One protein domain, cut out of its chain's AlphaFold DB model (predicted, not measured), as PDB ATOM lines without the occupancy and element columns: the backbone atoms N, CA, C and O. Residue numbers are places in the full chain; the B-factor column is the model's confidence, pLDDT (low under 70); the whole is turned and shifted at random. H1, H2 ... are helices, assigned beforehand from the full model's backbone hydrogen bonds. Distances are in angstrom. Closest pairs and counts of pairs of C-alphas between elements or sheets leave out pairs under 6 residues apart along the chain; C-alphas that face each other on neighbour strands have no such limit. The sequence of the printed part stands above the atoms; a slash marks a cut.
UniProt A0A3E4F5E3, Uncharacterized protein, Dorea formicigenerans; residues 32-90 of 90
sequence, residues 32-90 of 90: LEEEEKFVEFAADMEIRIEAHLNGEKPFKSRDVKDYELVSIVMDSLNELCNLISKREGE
ATOM      1  N   LEU A  32     207.098 134.841 131.824       84.88
ATOM      2  CA  LEU A  32     208.080 135.906 131.583       84.88
ATOM      3  C   LEU A  32     207.637 136.839 130.436       84.88
ATOM      4  O   LEU A  32     207.783 138.048 130.528       84.88
ATOM      5  N   GLU A  33     207.026 136.279 129.388       88.38
ATOM      6  CA  GLU A  33     206.497 137.040 128.249       88.38
ATOM      7  C   GLU A  33     205.358 137.990 128.656       88.38
ATOM      8  O   GLU A  33     205.235 139.103 128.148       88.38
ATOM      9  N   GLU A  34     204.488 137.565 129.568       84.62
ATOM     10  CA  GLU A  34     203.416 138.412 130.088       84.62
ATOM     11  C   GLU A  34     203.962 139.500 131.029       84.62
ATOM     12  O   GLU A  34     203.467 140.625 130.989       84.62
ATOM     13  N   GLU A  35     205.007 139.214 131.815       82.75
ATOM     14  CA  GLU A  35     205.719 140.229 132.609       82.75
ATOM     15  C   GLU A  35     206.371 141.294 131.714       82.75
ATOM     16  O   GLU A  35     206.207 142.492 131.958       82.75
ATOM     17  N   GLU A  36     207.045 140.876 130.638       86.94
ATOM     18  CA  GLU A  36     207.634 141.779 129.641       86.94
ATOM     19  C   GLU A  36     206.567 142.682 129.009       86.94
ATOM     20  O   GLU A  36     206.765 143.895 128.931       86.94
ATOM     21  N   LYS A  37     205.384 142.143 128.678       86.25
ATOM     22  CA  LYS A  37     204.252 142.939 128.162       86.25
ATOM     23  C   LYS A  37     203.778 144.011 129.145       86.25
ATOM     24  O   LYS A  37     203.408 145.099 128.709       86.25
ATOM     25  N   PHE A  38     203.786 143.746 130.455       81.94
ATOM     26  CA  PHE A  38     203.438 144.765 131.455       81.94
ATOM     27  C   PHE A  38     204.476 145.888 131.518       81.94
ATOM     28  O   PHE A  38     204.110 147.060 131.637       81.94
ATOM     29  N   VAL A  39     205.762 145.543 131.426       82.62
ATOM     30  CA  VAL A  39     206.854 146.525 131.415       82.62
ATOM     31  C   VAL A  39     206.808 147.371 130.144       82.62
ATOM     32  O   VAL A  39     206.874 148.597 130.225       82.62
ATOM     33  N   GLU A  40     206.628 146.737 128.985       87.50
ATOM     34  CA  GLU A  40     206.463 147.426 127.704       87.50
ATOM     35  C   GLU A  40     205.247 148.350 127.718       87.50
ATOM     36  O   GLU A  40     205.353 149.504 127.308       87.50
ATOM     37  N   PHE A  41     204.115 147.888 128.257       84.69
ATOM     38  CA  PHE A  41     202.916 148.705 128.417       84.69
ATOM     39  C   PHE A  41     203.186 149.964 129.257       84.69
ATOM     40  O   PHE A  41     202.800 151.064 128.858       84.69
ATOM     41  N   ALA A  42     203.888 149.830 130.387       83.31
ATOM     42  CA  ALA A  42     204.240 150.969 131.234       83.31
ATOM     43  C   ALA A  42     205.179 151.963 130.523       83.31
ATOM     44  O   ALA A  42     204.946 153.173 130.579       83.31
ATOM     45  N   ALA A  43     206.195 151.466 129.815       84.00
ATOM     46  CA  ALA A  43     207.122 152.301 129.051       84.00
ATOM     47  C   ALA A  43     206.419 153.027 127.886       84.00
ATOM     48  O   ALA A  43     206.661 154.208 127.638       84.00
ATOM     49  N   ASP A  44     205.502 152.349 127.192       86.88
ATOM     50  CA  ASP A  44     204.741 152.909 126.072       86.88
ATOM     51  C   ASP A  44     203.814 154.058 126.523       86.88
ATOM     52  O   ASP A  44     203.674 155.067 125.813       86.88
ATOM     53  N   MET A  45     203.238 153.940 127.730       85.50
ATOM     54  CA  MET A  45     202.499 155.017 128.401       85.50
ATOM     55  C   MET A  45     203.401 156.206 128.743       85.50
ATOM     56  O   MET A  45     203.037 157.344 128.434       85.50
ATOM     57  N   GLU A  46     204.559 155.958 129.361       84.25
ATOM     58  CA  GLU A  46     205.522 156.999 129.747       84.25
ATOM     59  C   GLU A  46     205.955 157.831 128.535       84.25
ATOM     60  O   GLU A  46     205.793 159.054 128.542       84.25
ATOM     61  N   ILE A  47     206.370 157.165 127.452       87.12
ATOM     62  CA  ILE A  47     206.802 157.812 126.204       87.12
ATOM     63  C   ILE A  47     205.697 158.712 125.629       87.12
ATOM     64  O   ILE A  47     205.964 159.832 125.193       87.12
ATOM     65  N   ARG A  48     204.435 158.257 125.623       85.31
ATOM     66  CA  ARG A  48     203.305 159.053 125.099       85.31
ATOM     67  C   ARG A  48     202.987 160.257 125.971       85.31
ATOM     68  O   ARG A  48     202.630 161.308 125.440       85.31
ATOM     69  N   ILE A  49     203.086 160.120 127.288       82.31
ATOM     70  CA  ILE A  49     202.876 161.242 128.206       82.31
ATOM     71  C   ILE A  49     203.987 162.274 128.009       82.31
ATOM     72  O   ILE A  49     203.686 163.451 127.818       82.31
ATOM     73  N   GLU A  50     205.246 161.839 127.976       84.50
ATOM     74  CA  GLU A  50     206.399 162.715 127.766       84.50
ATOM     75  C   GLU A  50     206.317 163.457 126.424       84.50
ATOM     76  O   GLU A  50     206.411 164.685 126.390       84.50
ATOM     77  N   ALA A  51     206.043 162.746 125.326       84.44
ATOM     78  CA  ALA A  51     205.873 163.355 124.007       84.44
ATOM     79  C   ALA A  51     204.760 164.421 124.008       84.44
ATOM     80  O   ALA A  51     204.929 165.508 123.453       84.44
ATOM     81  N   HIS A  52     203.632 164.157 124.677       84.12
ATOM     82  CA  HIS A  52     202.553 165.138 124.791       84.12
ATOM     83  C   HIS A  52     202.964 166.375 125.603       84.12
ATOM     84  O   HIS A  52     202.667 167.497 125.190       84.12
ATOM     85  N   LEU A  53     203.673 166.188 126.723       76.94
ATOM     86  CA  LEU A  53     204.205 167.286 127.542       76.94
ATOM     87  C   LEU A  53     205.214 168.146 126.767       76.94
ATOM     88  O   LEU A  53     205.257 169.361 126.959       76.94
ATOM     89  N   ASN A  54     205.949 167.538 125.835       92.19
ATOM     90  CA  ASN A  54     206.866 168.222 124.921       92.19
ATOM     91  C   ASN A  54     206.161 168.892 123.719       92.19
ATOM     92  O   ASN A  54     206.819 169.460 122.848       92.19
ATOM     93  N   GLY A  55     204.824 168.877 123.674       87.31
ATOM     94  CA  GLY A  55     204.019 169.553 122.651       87.31
ATOM     95  C   GLY A  55     203.731 168.714 121.403       87.31
ATOM     96  O   GLY A  55     203.152 169.226 120.439       87.31
ATOM     97  N   GLU A  56     204.092 167.432 121.403       90.31
ATOM     98  CA  GLU A  56     203.772 166.516 120.314       90.31
ATOM     99  C   GLU A  56     202.310 166.036 120.381       90.31
ATOM    100  O   GLU A  56     201.577 166.229 121.360       90.31
ATOM    101  N   LYS A  57     201.863 165.370 119.312       83.62
ATOM    102  CA  LYS A  57     200.540 164.728 119.228       83.62
ATOM    103  C   LYS A  57     200.703 163.206 119.147       83.62
ATOM    104  O   LYS A  57     200.496 162.639 118.074       83.62
ATOM    105  N   PRO A  58     201.080 162.543 120.253       79.62
ATOM    106  CA  PRO A  58     201.440 161.125 120.233       79.62
ATOM    107  C   PRO A  58     200.230 160.192 120.064       79.62
ATOM    108  O   PRO A  58     200.382 159.032 119.694       79.62
ATOM    109  N   PHE A  59     199.013 160.696 120.275       79.00
ATOM    110  CA  PHE A  59     197.778 159.931 120.121       79.00
ATOM    111  C   PHE A  59     197.171 160.150 118.729       79.00
ATOM    112  O   PHE A  59     196.782 161.267 118.374       79.00
ATOM    113  N   LYS A  60     197.049 159.074 117.943       69.44
ATOM    114  CA  LYS A  60     196.180 159.052 116.754       69.44
ATOM    115  C   LYS A  60     194.718 159.002 117.232       69.44
ATOM    116  O   LYS A  60     194.464 158.574 118.352       69.44
ATOM    117  N   SER A  61     193.781 159.537 116.445       64.75
ATOM    118  CA  SER A  61     192.369 159.745 116.827       64.75
ATOM    119  C   SER A  61     191.770 158.618 117.682       64.75
ATOM    120  O   SER A  61     191.948 157.452 117.355       64.75
ATOM    121  N   ARG A  62     191.034 159.003 118.736       58.88
ATOM    122  CA  ARG A  62     190.452 158.125 119.765       58.88
ATOM    123  C   ARG A  62     189.648 156.969 119.163       58.88
ATOM    124  O   ARG A  62     188.541 157.196 118.676       58.88
ATOM    125  N   ASP A  63     190.134 155.745 119.318       55.66
ATOM    126  CA  ASP A  63     189.251 154.583 119.323       55.66
ATOM    127  C   ASP A  63     188.493 154.579 120.658       55.66
ATOM    128  O   ASP A  63     189.020 154.269 121.724       55.66
ATOM    129  N   VAL A  64     187.238 155.030 120.602       56.81
ATOM    130  CA  VAL A  64     186.373 155.287 121.769       56.81
ATOM    131  C   VAL A  64     186.170 154.036 122.634       56.81
ATOM    132  O   VAL A  64     185.999 154.155 123.843       56.81
ATOM    133  N   LYS A  65     186.237 152.842 122.033       60.31
ATOM    134  CA  LYS A  65     186.024 151.564 122.726       60.31
ATOM    135  C   LYS A  65     187.127 151.234 123.734       60.31
ATOM    136  O   LYS A  65     186.819 150.754 124.819       60.31
ATOM    137  N   ASP A  66     188.384 151.533 123.410       65.00
ATOM    138  CA  ASP A  66     189.514 151.239 124.302       65.00
ATOM    139  C   ASP A  66     189.624 152.278 125.428       65.00
ATOM    140  O   ASP A  66     190.059 151.972 126.539       65.00
ATOM    141  N   TYR A  67     189.150 153.504 125.174       70.38
ATOM    142  CA  TYR A  67     189.044 154.554 126.188       70.38
ATOM    143  C   TYR A  67     188.036 154.203 127.294       70.38
ATOM    144  O   TYR A  67     188.272 154.521 128.457       70.38
ATOM    145  N   GLU A  68     186.934 153.530 126.956       73.75
ATOM    146  CA  GLU A  68     185.859 153.208 127.901       73.75
ATOM    147  C   GLU A  68     186.327 152.253 129.012       73.75
ATOM    148  O   GLU A  68     186.094 152.519 130.192       73.75
ATOM    149  N   LEU A  69     187.074 151.198 128.665       76.88
ATOM    150  CA  LEU A  69     187.596 150.241 129.648       76.88
ATOM    151  C   LEU A  69     188.603 150.895 130.611       76.88
ATOM    152  O   LEU A  69     188.538 150.689 131.823       76.88
ATOM    153  N   VAL A  70     189.521 151.706 130.076       77.69
ATOM    154  CA  VAL A  70     190.536 152.409 130.879       77.69
ATOM    155  C   VAL A  70     189.893 153.483 131.765       77.69
ATOM    156  O   VAL A  70     190.333 153.678 132.900       77.69
ATOM    157  N   SER A  71     188.821 154.136 131.298       80.19
ATOM    158  CA  SER A  71     188.068 155.115 132.092       80.19
ATOM    159  C   SER A  71     187.459 154.483 133.340       80.19
ATOM    160  O   SER A  71     187.615 155.042 134.417       80.19
ATOM    161  N   ILE A  72     186.866 153.287 133.238       83.94
ATOM    162  CA  ILE A  72     186.269 152.585 134.393       83.94
ATOM    163  C   ILE A  72     187.303 152.345 135.505       83.94
ATOM    164  O   ILE A  72     187.019 152.531 136.693       83.94
ATOM    165  N   VAL A  73     188.519 151.940 135.123       81.12
ATOM    166  CA  VAL A  73     189.622 151.736 136.073       81.12
ATOM    167  C   VAL A  73     190.015 153.062 136.726       81.12
ATOM    168  O   VAL A  73     190.160 153.125 137.948       81.12
ATOM    169  N   MET A  74     190.143 154.130 135.935       82.44
ATOM    170  CA  MET A  74     190.488 155.457 136.452       82.44
ATOM    171  C   MET A  74     189.407 156.047 137.361       82.44
ATOM    172  O   MET A  74     189.739 156.634 138.390       82.44
ATOM    173  N   ASP A  75     188.131 155.855 137.037       86.50
ATOM    174  CA  ASP A  75     187.009 156.311 137.856       86.50
ATOM    175  C   ASP A  75     187.021 155.622 139.229       86.50
ATOM    176  O   ASP A  75     186.918 156.288 140.261       86.50
ATOM    177  N   SER A  76     187.288 154.311 139.258       81.94
ATOM    178  CA  SER A  76     187.424 153.542 140.506       81.94
ATOM    179  C   SER A  76     188.578 154.053 141.384       81.94
ATOM    180  O   SER A  76     188.447 154.156 142.606       81.94
ATOM    181  N   LEU A  77     189.718 154.410 140.778       79.56
ATOM    182  CA  LEU A  77     190.860 154.989 141.498       79.56
ATOM    183  C   LEU A  77     190.560 156.409 142.007       79.56
ATOM    184  O   LEU A  77     190.923 156.748 143.135       79.56
ATOM    185  N   ASN A  78     189.860 157.228 141.219       77.31
ATOM    186  CA  ASN A  78     189.443 158.573 141.620       77.31
ATOM    187  C   ASN A  78     188.476 158.551 142.811       77.31
ATOM    188  O   ASN A  78     188.595 159.387 143.711       77.31
ATOM    189  N   GLU A  79     187.541 157.601 142.859       82.00
ATOM    190  CA  GLU A  79     186.658 157.418 144.016       82.00
ATOM    191  C   GLU A  79     187.443 157.115 145.298       82.00
ATOM    192  O   GLU A  79     187.165 157.709 146.344       82.00
ATOM    193  N   LEU A  80     188.467 156.260 145.213       76.12
ATOM    194  CA  LEU A  80     189.355 155.970 146.341       76.12
ATOM    195  C   LEU A  80     190.117 157.218 146.805       76.12
ATOM    196  O   LEU A  80     190.143 157.498 148.005       76.12
ATOM    197  N   CYS A  81     190.672 158.006 145.881       73.19
ATOM    198  CA  CYS A  81     191.331 159.273 146.215       73.19
ATOM    199  C   CYS A  81     190.366 160.259 146.896       73.19
ATOM    200  O   CYS A  81     190.699 160.830 147.932       73.19
ATOM    201  N   ASN A  82     189.140 160.400 146.383       75.62
ATOM    202  CA  ASN A  82     188.117 161.271 146.971       75.62
ATOM    203  C   ASN A  82     187.715 160.841 148.389       75.62
ATOM    204  O   ASN A  82     187.437 161.689 149.240       75.62
ATOM    205  N   LEU A  83     187.668 159.532 148.659       74.94
ATOM    206  CA  LEU A  83     187.410 159.003 150.001       74.94
ATOM    207  C   LEU A  83     188.534 159.348 150.983       74.94
ATOM    208  O   LEU A  83     188.245 159.586 152.155       74.94
ATOM    209  N   ILE A  84     189.785 159.377 150.521       69.81
ATOM    210  CA  ILE A  84     190.941 159.771 151.333       69.81
ATOM    211  C   ILE A  84     190.887 161.277 151.607       69.81
ATOM    212  O   ILE A  84     190.866 161.671 152.770       69.81
ATOM    213  N   SER A  85     190.735 162.113 150.575       68.19
ATOM    214  CA  SER A  85     190.703 163.576 150.737       68.19
ATOM    215  C   SER A  85     189.561 164.071 151.630       68.19
ATOM    216  O   SER A  85     189.742 165.022 152.383       68.19
ATOM    217  N   LYS A  86     188.387 163.423 151.600       70.62
ATOM    218  CA  LYS A  86     187.285 163.754 152.523       70.62
ATOM    219  C   LYS A  86     187.640 163.494 153.987       70.62
ATOM    220  O   LYS A  86     187.187 164.240 154.840       70.62
ATOM    221  N   ARG A  87     188.451 162.471 154.273       62.31
ATOM    222  CA  ARG A  87     188.897 162.152 155.639       62.31
ATOM    223  C   ARG A  87     190.003 163.074 156.150       62.31
ATOM    224  O   ARG A  87     190.202 163.130 157.352       62.31
ATOM    225  N   GLU A  88     190.731 163.751 155.265       55.31
ATOM    226  CA  GLU A  88     191.793 164.701 155.638       55.31
ATOM    227  C   GLU A  88     191.256 166.110 155.957       55.31
ATOM    228  O   GLU A  88     191.957 166.910 156.571       55.31
ATOM    229  N   GLY A  89     190.028 166.431 155.526       55.88
ATOM    230  CA  GLY A  89     189.371 167.725 155.761       55.88
ATOM    231  C   GLY A  89     188.363 167.757 156.921       55.88
ATOM    232  O   GLY A  89     187.777 168.814 157.157       55.88
ATOM    233  N   GLU A  90     188.148 166.624 157.598       47.69
ATOM    234  CA  GLU A  90     187.307 166.444 158.801       47.69
ATOM    235  C   GLU A  90     188.168 166.400 160.074       47.69
ATOM    236  O   GLU A  90     187.741 167.001 161.088       47.69
TER     237      GLU A  90
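What this domain is: This is residues 32 to 90 of the 90 residues of an uncharacterized protein of Dorea formicigenerans (UniProt A0A3E4F5E3). Two long helices, H1 and then H2, stand apart as an open frame and run crosswise to each other, with the link of residues 54 to 63 leaving the last residues of H1 and folding back, and H2 setting off from a level part-way along H1 and pointing away from it. The printed part has 59 residues, is all helix and has no named strand. It is only just extended, close to loose, with a radius of gyration of the C-alphas of 15.8 A and spans of 42 by 35 by 24 A.

How they stand to each other: H1, residues 32 to 53, and H2, residues 64 to 88, are apart, with no C-alpha of the one within 8 A of the other. Residues 32 to 46 of H1 stand free, and so do residues 60 to 90, of which 64 to 88 belong to H2. H2 has a kink of 29 degrees near residue 71. Every O i to N i+4 pair is within hydrogen-bond range in H1, and 17 of 21 are in H2.

Where its parts are: H1 begins at C-alpha 32 (208.080, 135.906, 131.583) and is 31.9 A long. H2 is 35.6 A long and ends at C-alpha 88 (191.793, 164.701, 155.638).

The domain as a whole: The C-alphas of Glu 33 and Glu 90, the two farthest apart, are 46.5 A apart. The printed part has no cut, and its one link, H1 to H2, is short. Mean pLDDT of the printed part is 77.4, with residues 60 to 66, 84 to 85 and 87 to 90 under 70.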